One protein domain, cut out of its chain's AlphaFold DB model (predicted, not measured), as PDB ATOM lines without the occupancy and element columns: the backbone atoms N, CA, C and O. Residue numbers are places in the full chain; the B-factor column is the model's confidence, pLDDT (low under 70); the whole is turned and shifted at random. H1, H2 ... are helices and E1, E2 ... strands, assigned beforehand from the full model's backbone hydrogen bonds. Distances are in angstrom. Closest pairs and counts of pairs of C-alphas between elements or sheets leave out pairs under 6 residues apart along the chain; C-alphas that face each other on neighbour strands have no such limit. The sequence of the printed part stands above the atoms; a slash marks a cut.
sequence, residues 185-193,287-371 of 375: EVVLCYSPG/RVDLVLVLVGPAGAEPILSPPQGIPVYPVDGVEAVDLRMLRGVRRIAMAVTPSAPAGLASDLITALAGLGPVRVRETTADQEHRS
ATOM      1  N   GLU A 185     -27.311 -38.108 -17.063       94.44
ATOM      2  CA  GLU A 185     -28.490 -38.917 -16.790       94.44
ATOM      3  C   GLU A 185     -28.286 -40.284 -17.455       94.44
ATOM      4  O   GLU A 185     -28.075 -40.361 -18.665       94.44
ATOM      5  N   VAL A 186     -28.297 -41.352 -16.661       93.38
ATOM      6  CA  VAL A 186     -28.213 -42.737 -17.136       93.38
ATOM      7  C   VAL A 186     -29.607 -43.340 -17.073       93.38
ATOM      8  O   VAL A 186     -30.210 -43.371 -16.001       93.38
ATOM      9  N   VAL A 187     -30.112 -43.816 -18.209       89.62
ATOM     10  CA  VAL A 187     -31.363 -44.577 -18.294       89.62
ATOM     11  C   VAL A 187     -31.005 -46.056 -18.419       89.62
ATOM     12  O   VAL A 187     -30.370 -46.450 -19.395       89.62
ATOM     13  N   LEU A 188     -31.368 -46.861 -17.423       86.25
ATOM     14  CA  LEU A 188     -31.195 -48.311 -17.437       86.25
ATOM     15  C   LEU A 188     -32.410 -48.958 -18.106       86.25
ATOM     16  O   LEU A 188     -33.515 -48.932 -17.559       86.25
ATOM     17  N   CYS A 189     -32.180 -49.542 -19.281       79.88
ATOM     18  CA  CYS A 189     -33.179 -50.257 -20.062       79.88
ATOM     19  C   CYS A 189     -32.893 -51.757 -19.977       79.88
ATOM     20  O   CYS A 189     -31.928 -52.253 -20.563       79.88
ATOM     21  N   TYR A 190     -33.740 -52.490 -19.260       65.75
ATOM     22  CA  TYR A 190     -33.666 -53.949 -19.189       65.75
ATOM     23  C   TYR A 190     -34.530 -54.553 -20.297       65.75
ATOM     24  O   TYR A 190     -35.715 -54.229 -20.404       65.75
ATOM     25  N   SER A 191     -33.954 -55.438 -21.116       51.91
ATOM     26  CA  SER A 191     -34.751 -56.184 -22.094       51.91
ATOM     27  C   SER A 191     -35.732 -57.103 -21.356       51.91
ATOM     28  O   SER A 191     -35.288 -57.871 -20.498       51.91
ATOM     29  N   PRO A 192     -37.039 -57.094 -21.680       41.09
ATOM     30  CA  PRO A 192     -37.950 -58.100 -21.156       41.09
ATOM     31  C   PRO A 192     -37.524 -59.489 -21.651       41.09
ATOM     32  O   PRO A 192     -37.006 -59.636 -22.762       41.09
ATOM     33  N   GLY A 193     -37.745 -60.509 -20.820       38.84
ATOM     34  CA  GLY A 193     -37.569 -61.903 -21.228       38.84
ATOM     35  C   GLY A 193     -38.595 -62.317 -22.297       38.84
ATOM     36  O   GLY A 193     -39.650 -61.684 -22.415       38.84
ATOM     37  N   ARG A 287     -34.493 -36.821 -25.711       71.56
ATOM     38  CA  ARG A 287     -33.442 -37.420 -26.548       71.56
ATOM     39  C   ARG A 287     -32.339 -38.094 -25.716       71.56
ATOM     40  O   ARG A 287     -31.927 -37.591 -24.673       71.56
ATOM     41  N   VAL A 288     -31.864 -39.240 -26.202       80.31
ATOM     42  CA  VAL A 288     -30.646 -39.924 -25.742       80.31
ATOM     43  C   VAL A 288     -29.488 -39.509 -26.654       80.31
ATOM     44  O   VAL A 288     -29.658 -39.477 -27.874       80.31
ATOM     45  N   ASP A 289     -28.325 -39.194 -26.078       87.38
ATOM     46  CA  ASP A 289     -27.138 -38.777 -26.841       87.38
ATOM     47  C   ASP A 289     -26.252 -39.969 -27.244       87.38
ATOM     48  O   ASP A 289     -25.517 -39.891 -28.224       87.38
ATOM     49  N   LEU A 290     -26.294 -41.056 -26.463       89.06
ATOM     50  CA  LEU A 290     -25.426 -42.230 -26.581       89.06
ATOM     51  C   LEU A 290     -26.134 -43.481 -26.040       89.06
ATOM     52  O   LEU A 290     -26.711 -43.434 -24.953       89.06
ATOM     53  N   VAL A 291     -26.044 -44.608 -26.749       87.75
ATOM     54  CA  VAL A 291     -26.488 -45.920 -26.248       87.75
ATOM     55  C   VAL A 291     -25.280 -46.827 -26.025       87.75
ATOM     56  O   VAL A 291     -24.474 -47.033 -26.934       87.75
ATOM     57  N   LEU A 292     -25.177 -47.401 -24.828       90.19
ATOM     58  CA  LEU A 292     -24.239 -48.472 -24.503       90.19
ATOM     59  C   LEU A 292     -25.029 -49.777 -24.363       90.19
ATOM     60  O   LEU A 292     -25.940 -49.864 -23.542       90.19
ATOM     61  N   VAL A 293     -24.703 -50.786 -25.164       87.19
ATOM     62  CA  VAL A 293     -25.315 -52.117 -25.081       87.19
ATOM     63  C   VAL A 293     -24.384 -53.007 -24.274       87.19
ATOM     64  O   VAL A 293     -23.278 -53.305 -24.711       87.19
ATOM     65  N   LEU A 294     -24.812 -53.394 -23.076       88.69
ATOM     66  CA  LEU A 294     -23.987 -54.165 -22.152       88.69
ATOM     67  C   LEU A 294     -24.052 -55.639 -22.548       88.69
ATOM     68  O   LEU A 294     -25.143 -56.212 -22.556       88.69
ATOM     69  N   VAL A 295     -22.915 -56.240 -22.893       82.94
ATOM     70  CA  VAL A 295     -22.823 -57.589 -23.476       82.94
ATOM     71  C   VAL A 295     -21.866 -58.484 -22.694       82.94
ATOM     72  O   VAL A 295     -20.950 -58.009 -22.028       82.94
ATOM     73  N   GLY A 296     -22.074 -59.798 -22.775       76.00
ATOM     74  CA  GLY A 296     -21.126 -60.776 -22.246       76.00
ATOM     75  C   GLY A 296     -19.848 -60.895 -23.090       76.00
ATOM     76  O   GLY A 296     -19.890 -60.660 -24.301       76.00
ATOM     77  N   PRO A 297     -18.732 -61.371 -22.504       65.69
ATOM     78  CA  PRO A 297     -17.441 -61.527 -23.193       65.69
ATOM     79  C   PRO A 297     -17.445 -62.569 -24.333       65.69
ATOM     80  O   PRO A 297     -16.435 -62.748 -25.005       65.69
ATOM     81  N   ALA A 298     -18.568 -63.260 -24.562       60.41
ATOM     82  CA  ALA A 298     -18.768 -64.198 -25.668       60.41
ATOM     83  C   ALA A 298     -19.235 -63.535 -26.988       60.41
ATOM     84  O   ALA A 298     -19.342 -64.223 -27.999       60.41
ATOM     85  N   GLY A 299     -19.489 -62.219 -27.009       53.69
ATOM     86  CA  GLY A 299     -19.450 -61.431 -28.252       53.69
ATOM     87  C   GLY A 299     -20.614 -61.572 -29.248       53.69
ATOM     88  O   GLY A 299     -20.411 -61.304 -30.429       53.69
ATOM     89  N   ALA A 300     -21.822 -61.941 -28.810       47.09
ATOM     90  CA  ALA A 300     -23.045 -61.885 -29.626       47.09
ATOM     91  C   ALA A 300     -24.276 -61.566 -28.748       47.09
ATOM     92  O   ALA A 300     -24.359 -62.058 -27.622       47.09
ATOM     93  N   GLU A 301     -25.266 -60.764 -29.154       51.78
ATOM     94  CA  GLU A 301     -25.398 -59.871 -30.327       51.78
ATOM     95  C   GLU A 301     -25.590 -58.406 -29.862       51.78
ATOM     96  O   GLU A 301     -25.591 -58.132 -28.659       51.78
ATOM     97  N   PRO A 302     -25.808 -57.449 -30.785       47.28
ATOM     98  CA  PRO A 302     -27.163 -56.884 -30.789       47.28
ATOM     99  C   PRO A 302     -27.726 -56.531 -32.176       47.28
ATOM    100  O   PRO A 302     -27.314 -55.545 -32.788       47.28
ATOM    101  N   ILE A 303     -28.799 -57.210 -32.593       45.16
ATOM    102  CA  ILE A 303     -29.738 -56.676 -33.599       45.16
ATOM    103  C   ILE A 303     -30.784 -55.782 -32.902       45.16
ATOM    104  O   ILE A 303     -31.987 -56.030 -32.939       45.16
ATOM    105  N   LEU A 304     -30.320 -54.701 -32.264       50.62
ATOM    106  CA  LEU A 304     -31.148 -53.504 -32.105       50.62
ATOM    107  C   LEU A 304     -30.844 -52.581 -33.283       50.62
ATOM    108  O   LEU A 304     -29.755 -52.013 -33.360       50.62
ATOM    109  N   SER A 305     -31.817 -52.399 -34.177       45.50
ATOM    110  CA  SER A 305     -31.761 -51.346 -35.194       45.50
ATOM    111  C   SER A 305     -31.533 -49.995 -34.500       45.50
ATOM    112  O   SER A 305     -32.383 -49.589 -33.701       45.50
ATOM    113  N   PRO A 306     -30.409 -49.294 -34.748       49.50
ATOM    114  CA  PRO A 306     -30.069 -48.100 -33.988       49.50
ATOM    115  C   PRO A 306     -31.108 -46.997 -34.246       49.50
ATOM    116  O   PRO A 306     -31.405 -46.708 -35.413       49.50
ATOM    117  N   PRO A 307     -31.667 -46.353 -33.203       53.88
ATOM    118  CA  PRO A 307     -32.589 -45.242 -33.393       53.88
ATOM    119  C   PRO A 307     -31.881 -44.121 -34.165       53.88
ATOM    120  O   PRO A 307     -30.759 -43.732 -33.836       53.88
ATOM    121  N   GLN A 308     -32.518 -43.654 -35.245       60.28
ATOM    122  CA  GLN A 308     -31.839 -42.970 -36.352       60.28
ATOM    123  C   GLN A 308     -30.947 -41.801 -35.895       60.28
ATOM    124  O   GLN A 308     -31.421 -40.789 -35.377       60.28
ATOM    125  N   GLY A 309     -29.639 -41.937 -36.129       69.19
ATOM    126  CA  GLY A 309     -28.647 -40.903 -35.828       69.19
ATOM    127  C   GLY A 309     -28.243 -40.779 -34.353       69.19
ATOM    128  O   GLY A 309     -27.633 -39.772 -33.997       69.19
ATOM    129  N   ILE A 310     -28.565 -41.754 -33.495       78.88
ATOM    130  CA  ILE A 310     -27.973 -41.886 -32.153       78.88
ATOM    131  C   ILE A 310     -26.848 -42.937 -32.225       78.88
ATOM    132  O   ILE A 310     -27.077 -44.024 -32.759       78.88
ATOM    133  N   PRO A 311     -25.634 -42.651 -31.719       80.81
ATOM    134  CA  PRO A 311     -24.544 -43.618 -31.706       80.81
ATOM    135  C   PRO A 311     -24.799 -44.736 -30.682       80.81
ATOM    136  O   PRO A 311     -25.175 -44.477 -29.536       80.81
ATOM    137  N   VAL A 312     -24.567 -45.979 -31.106       82.06
ATOM    138  CA  VAL A 312     -24.774 -47.206 -30.322       82.06
ATOM    139  C   VAL A 312     -23.472 -48.002 -30.304       82.06
ATOM    140  O   VAL A 312     -22.886 -48.221 -31.364       82.06
ATOM    141  N   TYR A 313     -23.030 -48.448 -29.128       84.94
ATOM    142  CA  TYR A 313     -21.803 -49.240 -28.972       84.94
ATOM    143  C   TYR A 313     -22.018 -50.446 -28.048       84.94
ATOM    144  O   TYR A 313     -22.597 -50.267 -26.974       84.94
ATOM    145  N   PRO A 314     -21.535 -51.652 -28.404       84.69
ATOM    146  CA  PRO A 314     -21.418 -52.753 -27.454       84.69
ATOM    147  C   PRO A 314     -20.313 -52.460 -26.426       84.69
ATOM    148  O   PRO A 314     -19.287 -51.866 -26.761       84.69
ATOM    149  N   VAL A 315     -20.530 -52.870 -25.177       90.12
ATOM    150  CA  VAL A 315     -19.615 -52.687 -24.043       90.12
ATOM    151  C   VAL A 315     -19.611 -53.963 -23.200       90.12
ATOM    152  O   VAL A 315     -20.643 -54.358 -22.665       90.12
ATOM    153  N   ASP A 316     -18.447 -54.592 -23.077       88.50
ATOM    154  CA  ASP A 316     -18.180 -55.802 -22.284       88.50
ATOM    155  C   ASP A 316     -17.516 -55.499 -20.924       88.50
ATOM    156  O   ASP A 316     -17.636 -56.273 -19.975       88.50
ATOM    157  N   GLY A 317     -16.859 -54.342 -20.807       93.38
ATOM    158  CA  GLY A 317     -16.234 -53.842 -19.585       93.38
ATOM    159  C   GLY A 317     -16.102 -52.317 -19.575       93.38
ATOM    160  O   GLY A 317     -16.167 -51.670 -20.619       93.38
ATOM    161  N   VAL A 318     -15.862 -51.723 -18.399       95.94
ATOM    162  CA  VAL A 318     -15.647 -50.263 -18.256       95.94
ATOM    163  C   VAL A 318     -14.525 -49.762 -19.175       95.94
ATOM    164  O   VAL A 318     -14.648 -48.698 -19.778       95.94
ATOM    165  N   GLU A 319     -13.469 -50.562 -19.342       93.44
ATOM    166  CA  GLU A 319     -12.336 -50.295 -20.235       93.44
ATOM    167  C   GLU A 319     -12.761 -50.020 -21.693       93.44
ATOM    168  O   GLU A 319     -12.132 -49.209 -22.374       93.44
ATOM    169  N   ALA A 320     -13.830 -50.651 -22.195       92.44
ATOM    170  CA  ALA A 320     -14.268 -50.499 -23.585       92.44
ATOM    171  C   ALA A 320     -14.877 -49.116 -23.887       92.44
ATOM    172  O   ALA A 320     -14.923 -48.704 -25.047       92.44
ATOM    173  N   VAL A 321     -15.293 -48.357 -22.866       95.75
ATOM    174  CA  VAL A 321     -15.810 -46.995 -23.054       95.75
ATOM    175  C   VAL A 321     -14.659 -46.026 -23.326       95.75
ATOM    176  O   VAL A 321     -13.766 -45.819 -22.500       95.75
ATOM    177  N   ASP A 322     -14.684 -45.389 -24.496       95.38
ATOM    178  CA  ASP A 322     -13.715 -44.361 -24.853       95.38
ATOM    179  C   ASP A 322     -14.154 -42.978 -24.346       95.38
ATOM    180  O   ASP A 322     -15.271 -42.527 -24.603       95.38
ATOM    181  N   LEU A 323     -13.257 -42.262 -23.659       96.44
ATOM    182  CA  LEU A 323     -13.508 -40.908 -23.153       96.44
ATOM    183  C   LEU A 323     -13.959 -39.937 -24.266       96.44
ATOM    184  O   LEU A 323     -14.751 -39.031 -24.005       96.44
ATOM    185  N   ARG A 324     -13.532 -40.151 -25.519       95.31
ATOM    186  CA  ARG A 324     -13.961 -39.357 -26.686       95.31
ATOM    187  C   ARG A 324     -15.459 -39.495 -26.969       95.31
ATOM    188  O   ARG A 324     -16.074 -38.504 -27.351       95.31
ATOM    189  N   MET A 325     -16.053 -40.670 -26.733       93.56
ATOM    190  CA  MET A 325     -17.499 -40.912 -26.887       93.56
ATOM    191  C   MET A 325     -18.325 -40.135 -25.855       93.56
ATOM    192  O   MET A 325     -19.479 -39.811 -26.106       93.56
ATOM    193  N   LEU A 326     -17.742 -39.825 -24.694       95.50
ATOM    194  CA  LEU A 326     -18.429 -39.153 -23.590       95.50
ATOM    195  C   LEU A 326     -18.417 -37.618 -23.710       95.50
ATOM    196  O   LEU A 326     -19.083 -36.941 -22.921       95.50
ATOM    197  N   ARG A 327     -17.685 -37.047 -24.676       93.75
ATOM    198  CA  ARG A 327     -17.546 -35.594 -24.863       93.75
ATOM    199  C   ARG A 327     -18.899 -34.935 -25.150       93.75
ATOM    200  O   ARG A 327     -19.486 -35.136 -26.205       93.75
ATOM    201  N   GLY A 328     -19.370 -34.102 -24.223       90.44
ATOM    202  CA  GLY A 328     -20.639 -33.373 -24.349       90.44
ATOM    203  C   GLY A 328     -21.914 -34.207 -24.145       90.44
ATOM    204  O   GLY A 328     -22.978 -33.612 -23.996       90.44
ATOM    205  N   VAL A 329     -21.808 -35.540 -24.074       93.06
ATOM    206  CA  VAL A 329     -22.915 -36.474 -23.806       93.06
ATOM    207  C   VAL A 329     -23.485 -36.252 -22.405       93.06
ATOM    208  O   VAL A 329     -22.764 -36.383 -21.409       93.06
ATOM    209  N   ARG A 330     -24.787 -35.952 -22.338       92.06
ATOM    210  CA  ARG A 330     -25.557 -35.680 -21.114       92.06
ATOM    211  C   ARG A 330     -26.540 -36.794 -20.779       92.06
ATOM    212  O   ARG A 330     -26.759 -37.028 -19.595       92.06
ATOM    213  N   ARG A 331     -27.114 -37.491 -21.765       91.25
ATOM    214  CA  ARG A 331     -27.952 -38.676 -21.529       91.25
ATOM    215  C   ARG A 331     -27.391 -39.920 -22.205       91.25
ATOM    216  O   ARG A 331     -27.233 -39.955 -23.423       91.25
ATOM    217  N   ILE A 332     -27.172 -40.952 -21.395       92.94
ATOM    218  CA  ILE A 332     -26.735 -42.280 -21.821       92.94
ATOM    219  C   ILE A 332     -27.874 -43.262 -21.553       92.94
ATOM    220  O   ILE A 332     -28.345 -43.347 -20.422       92.94
ATOM    221  N   ALA A 333     -28.299 -44.022 -22.560       89.44
ATOM    222  CA  ALA A 333     -29.080 -45.234 -22.326       89.44
ATOM    223  C   ALA A 333     -28.122 -46.422 -22.180       89.44
ATOM    224  O   ALA A 333     -27.205 -46.576 -22.988       89.44
ATOM    225  N   MET A 334     -28.325 -47.259 -21.168       89.75
ATOM    226  CA  MET A 334     -27.633 -48.538 -21.019       89.75
ATOM    227  C   MET A 334     -28.642 -49.660 -21.245       89.75
ATOM    228  O   MET A 334     -29.524 -49.881 -20.414       89.75
ATOM    229  N   ALA A 335     -28.521 -50.355 -22.374       84.75
ATOM    230  CA  ALA A 335     -29.323 -51.530 -22.678       84.75
ATOM    231  C   ALA A 335     -28.654 -52.759 -22.050       84.75
ATOM    232  O   ALA A 335     -27.599 -53.196 -22.509       84.75
ATOM    233  N   VAL A 336     -29.243 -53.297 -20.983       82.94
ATOM    234  CA  VAL A 336     -28.713 -54.472 -20.280       82.94
ATOM    235  C   VAL A 336     -29.196 -55.734 -20.997       82.94
ATOM    236  O   VAL A 336     -30.389 -56.046 -20.963       82.94
ATOM    237  N   THR A 337     -28.289 -56.452 -21.666       79.06
ATOM    238  CA  THR A 337     -28.623 -57.740 -22.299       79.06
ATOM    239  C   THR A 337     -28.565 -58.892 -21.285       79.06
ATOM    240  O   THR A 337     -27.846 -58.789 -20.288       79.06
ATOM    241  N   PRO A 338     -29.248 -60.028 -21.532       74.50
ATOM    242  CA  PRO A 338     -29.176 -61.202 -20.657       74.50
ATOM    243  C   PRO A 338     -27.786 -61.852 -20.533       74.50
ATOM    244  O   PRO A 338     -27.603 -62.690 -19.655       74.50
ATOM    245  N   SER A 339     -26.821 -61.506 -21.397       75.94
ATOM    246  CA  SER A 339     -25.437 -62.001 -21.317       75.94
ATOM    247  C   SER A 339     -24.488 -61.053 -20.572       75.94
ATOM    248  O   SER A 339     -23.340 -61.426 -20.329       75.94
ATOM    249  N   ALA A 340     -24.939 -59.849 -20.201       80.19
ATOM    250  CA  ALA A 340     -24.122 -58.853 -19.513       80.19
ATOM    251  C   ALA A 340     -23.605 -59.370 -18.150       80.19
ATOM    252  O   ALA A 340     -24.387 -59.936 -17.380       80.19
ATOM    253  N   PRO A 341     -22.327 -59.136 -17.794       87.25
ATOM    254  CA  PRO A 341     -21.806 -59.481 -16.475       87.25
ATOM    255  C   PRO A 341     -22.583 -58.790 -15.347       87.25
ATOM    256  O   PRO A 341     -22.819 -57.577 -15.381       87.25
ATOM    257  N   ALA A 342     -22.936 -59.553 -14.309       83.31
ATOM    258  CA  ALA A 342     -23.539 -59.006 -13.099       83.31
ATOM    259  C   ALA A 342     -22.574 -58.000 -12.445       83.31
ATOM    260  O   ALA A 342     -21.468 -58.363 -12.059       83.31
ATOM    261  N   GLY A 343     -22.999 -56.737 -12.351       90.94
ATOM    262  CA  GLY A 343     -22.174 -55.617 -11.880       90.94
ATOM    263  C   GLY A 343     -21.882 -54.561 -12.950       90.94
ATOM    264  O   GLY A 343     -21.913 -53.377 -12.627       90.94
ATOM    265  N   LEU A 344     -21.754 -54.932 -14.234       93.00
ATOM    266  CA  LEU A 344     -21.218 -54.045 -15.285       93.00
ATOM    267  C   LEU A 344     -21.945 -52.690 -15.406       93.00
ATOM    268  O   LEU A 344     -21.305 -51.654 -15.584       93.00
ATOM    269  N   ALA A 345     -23.275 -52.665 -15.267       92.81
ATOM    270  CA  ALA A 345     -24.045 -51.416 -15.256       92.81
ATOM    271  C   ALA A 345     -23.678 -50.508 -14.063       92.81
ATOM    272  O   ALA A 345     -23.518 -49.299 -14.226       92.81
ATOM    273  N   SER A 346     -23.502 -51.094 -12.875       95.44
ATOM    274  CA  SER A 346     -23.082 -50.399 -11.652       95.44
ATOM    275  C   SER A 346     -21.642 -49.895 -11.760       95.44
ATOM    276  O   SER A 346     -21.363 -48.755 -11.388       95.44
ATOM    277  N   ASP A 347     -20.741 -50.695 -12.330       96.62
ATOM    278  CA  ASP A 347     -19.335 -50.324 -12.533       96.62
ATOM    279  C   ASP A 347     -19.205 -49.155 -13.522       96.62
ATOM    280  O   ASP A 347     -18.455 -48.206 -13.286       96.62
ATOM    281  N   LEU A 348     -20.006 -49.161 -14.594       97.31
ATOM    282  CA  LEU A 348     -20.095 -48.055 -15.551       97.31
ATOM    283  C   LEU A 348     -20.699 -46.788 -14.932       97.31
ATOM    284  O   LEU A 348     -20.151 -45.703 -15.125       97.31
ATOM    285  N   ILE A 349     -21.789 -46.898 -14.164       97.56
ATOM    286  CA  ILE A 349     -22.364 -45.767 -13.411       97.56
ATOM    287  C   ILE A 349     -21.322 -45.181 -12.445       97.56
ATOM    288  O   ILE A 349     -21.157 -43.961 -12.379       97.56
ATOM    289  N   THR A 350     -20.580 -46.045 -11.752       97.69
ATOM    290  CA  THR A 350     -19.514 -45.674 -10.815       97.69
ATOM    291  C   THR A 350     -18.385 -44.931 -11.530       97.69
ATOM    292  O   THR A 350     -18.023 -43.826 -11.127       97.69
ATOM    293  N   ALA A 351     -17.883 -45.461 -12.648       97.75
ATOM    294  CA  ALA A 351     -16.832 -44.813 -13.432       97.75
ATOM    295  C   ALA A 351     -17.273 -43.460 -14.023       97.75
ATOM    296  O   ALA A 351     -16.513 -42.487 -14.002       97.75
ATOM    297  N   LEU A 352     -18.526 -43.359 -14.482       97.56
ATOM    298  CA  LEU A 352     -19.127 -42.102 -14.938       97.56
ATOM    299  C   LEU A 352     -19.280 -41.075 -13.800       97.56
ATOM    300  O   LEU A 352     -19.126 -39.879 -14.054       97.56
ATOM    301  N   ALA A 353     -19.514 -41.508 -12.554       96.69
ATOM    302  CA  ALA A 353     -19.602 -40.618 -11.390       96.69
ATOM    303  C   ALA A 353     -18.265 -39.917 -11.058       96.69
ATOM    304  O   ALA A 353     -18.256 -38.788 -10.548       96.69
ATOM    305  N   GLY A 354     -17.138 -40.535 -11.434       95.75
ATOM    306  CA  GLY A 354     -15.807 -39.917 -11.413       95.75
ATOM    307  C   GLY A 354     -15.640 -38.759 -12.406       95.75
ATOM    308  O   GLY A 354     -14.821 -37.869 -12.182       95.75
ATOM    309  N   LEU A 355     -16.446 -38.723 -13.476       95.88
ATOM    310  CA  LEU A 355     -16.447 -37.650 -14.480       95.88
ATOM    311  C   LEU A 355     -17.461 -36.526 -14.183       95.88
ATOM    312  O   LEU A 355     -17.457 -35.496 -14.860       95.88
ATOM    313  N   GLY A 356     -18.335 -36.695 -13.189       94.00
ATOM    314  CA  GLY A 356     -19.322 -35.689 -12.792       94.00
ATOM    315  C   GLY A 356     -20.538 -36.287 -12.080       94.00
ATOM    316  O   GLY A 356     -20.575 -37.483 -11.809       94.00
ATOM    317  N   PRO A 357     -21.546 -35.478 -11.714       93.38
ATOM    318  CA  PRO A 357     -22.770 -35.994 -11.105       93.38
ATOM    319  C   PRO A 357     -23.552 -36.887 -12.077       93.38
ATOM    320  O   PRO A 357     -23.888 -36.450 -13.177       93.38
ATOM    321  N   VAL A 358     -23.883 -38.109 -11.657       95.31
ATOM    322  CA  VAL A 358     -24.739 -39.040 -12.407       95.31
ATOM    323  C   VAL A 358     -26.087 -39.163 -11.700       95.31
ATOM    324  O   VAL A 358     -26.138 -39.417 -10.500       95.31
ATOM    325  N   ARG A 359     -27.183 -39.003 -12.446       94.62
ATOM    326  CA  ARG A 359     -28.536 -39.389 -12.023       94.62
ATOM    327  C   ARG A 359     -28.931 -40.659 -12.764       94.62
ATOM    328  O   ARG A 359     -28.921 -40.655 -13.990       94.62
ATOM    329  N   VAL A 360     -29.291 -41.711 -12.040       92.81
ATOM    330  CA  VAL A 360     -29.787 -42.963 -12.629       92.81
ATOM    331  C   VAL A 360     -31.315 -42.932 -12.670       92.81
ATOM    332  O   VAL A 360     -31.957 -42.418 -11.754       92.81
ATOM    333  N   ARG A 361     -31.894 -43.474 -13.739       88.00
ATOM    334  CA  ARG A 361     -33.316 -43.794 -13.870       88.00
ATOM    335  C   ARG A 361     -33.446 -45.197 -14.433       88.00
ATOM    336  O   ARG A 361     -32.804 -45.516 -15.426       88.00
ATOM    337  N   GLU A 362     -34.293 -46.009 -13.830       79.12
ATOM    338  CA  GLU A 362     -34.661 -47.316 -14.370       79.12
ATOM    339  C   GLU A 362     -35.917 -47.173 -15.229       79.12
ATOM    340  O   GLU A 362     -36.784 -46.337 -14.956       79.12
ATOM    341  N   THR A 363     -36.013 -47.941 -16.310       68.06
ATOM    342  CA  THR A 363     -37.190 -47.941 -17.184       68.06
ATOM    343  C   THR A 363     -37.426 -49.346 -17.726       68.06
ATOM    344  O   THR A 363     -36.622 -49.893 -18.479       68.06
ATOM    345  N   THR A 364     -38.554 -49.940 -17.338       53.75
ATOM    346  CA  THR A 364     -39.074 -51.161 -17.959       53.75
ATOM    347  C   THR A 364     -39.679 -50.832 -19.323       53.75
ATOM    348  O   THR A 364     -40.334 -49.801 -19.498       53.75
ATOM    349  N   ALA A 365     -39.462 -51.716 -20.303       47.53
ATOM    350  CA  ALA A 365     -39.756 -51.458 -21.718       47.53
ATOM    351  C   ALA A 365     -41.225 -51.081 -22.027       47.53
ATOM    352  O   ALA A 365     -41.480 -50.364 -22.995       47.53
ATOM    353  N   ASP A 366     -42.178 -51.483 -21.175       37.41
ATOM    354  CA  ASP A 366     -43.601 -51.122 -21.281       37.41
ATOM    355  C   ASP A 366     -43.880 -49.606 -21.251       37.41
ATOM    356  O   ASP A 366     -44.933 -49.167 -21.723       37.41
ATOM    357  N   GLN A 367     -42.980 -48.782 -20.693       37.75
ATOM    358  CA  GLN A 367     -43.229 -47.339 -20.576       37.75
ATOM    359  C   GLN A 367     -42.886 -46.543 -21.847       37.75
ATOM    360  O   GLN A 367     -43.670 -45.672 -22.230       37.75
ATOM    361  N   GLU A 368     -41.784 -46.837 -22.550       37.88
ATOM    362  CA  GLU A 368     -41.412 -46.064 -23.755       37.88
ATOM    363  C   GLU A 368     -42.276 -46.380 -24.982       37.88
ATOM    364  O   GLU A 368     -42.536 -45.493 -25.803       37.88
ATOM    365  N   HIS A 369     -42.825 -47.595 -25.076       31.08
ATOM    366  CA  HIS A 369     -43.761 -47.950 -26.151       31.08
ATOM    367  C   HIS A 369     -45.079 -47.148 -26.083       31.08
ATOM    368  O   HIS A 369     -45.787 -47.032 -27.079       31.08
ATOM    369  N   ARG A 370     -45.393 -46.550 -24.921       34.62
ATOM    370  CA  ARG A 370     -46.548 -45.658 -24.698       34.62
ATOM    371  C   ARG A 370     -46.221 -44.160 -24.746       34.62
ATOM    372  O   ARG A 370     -47.143 -43.356 -24.631       34.62
ATOM    373  N   SER A 371     -44.948 -43.773 -24.875       34.25
ATOM    374  CA  SER A 371     -44.522 -42.363 -24.949       34.25
ATOM    375  C   SER A 371     -43.976 -41.959 -26.321       34.25
ATOM    376  O   SER A 371     -44.009 -40.780 -26.666       34.25
TER     377      SER A 371
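Overview. This is residues 185 to 193 and 287 to 371 of the 375 residues of the protein "4-hydroxy-3-methylbut-2-enyl diphosphate reductase" of Nocardia transvalensis (UniProt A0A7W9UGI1). A strongly twisted sheet of five parallel strands has the helix H2 on one face, making two layers, while the short helix H1 is off the sheet. The printed part has 94 residues, with named elements in the order E1, E2, E3, H1, E4, H2, E5 and the sheet order E3, E2, E4, E1, E5. The class is mixed, helices and strands, with 42 residues, under half, in named elements. It is compact, with a radius of gyration of the C-alphas of 12.7 A and spans of 33 by 32 by 23 A.

Arrangement. E1, residues 185 to 190, is parallel to E4, residues 331 to 336, with N 334 and O 187 2.8 A apart, and to E5, residues 358 to 364, with N 186 and O 359 2.8 A apart. E2, residues 290 to 294, is parallel to E4, N 292 and O 333 at 2.9 A, and to edge strand E3, residues 312 to 315, N 315 and O 293 at 2.8 A. H1, residues 323 to 326, is only just not on the sheet, with 4 pairs of C-alphas within 10 A. H2, residues 344 to 353, is on it at a height of 7.1 A, over none of the strands; its closest C-alphas to E5 are Leu 352 and Val 358, 6.9 A. E3, H1, E4 and E4, H2, E5 are split strand-helix-strand units, with another strand between their two, and right-handed crossovers. Every O i to N i+4 pair of H2 is within hydrogen-bond range; H1 is too short for one.

Along the chain. E1 begins at C-alpha 185 (-28.490, -38.917, -16.790) and measures 16.1 A, E4 15.9 A and H2 14.1 A. E5, 19.6 A, ends at C-alpha 364 (-39.074, -51.161, -17.959).

Size, cuts and confidence. Residues 194 to 286 are not printed; C-alphas 193 and 287 are 25.4 A apart. The E2 to E3 link is long, 17 residues. The model's pLDDT is under 70 at residues 190 to 193, 297 to 309 and 363 to 371.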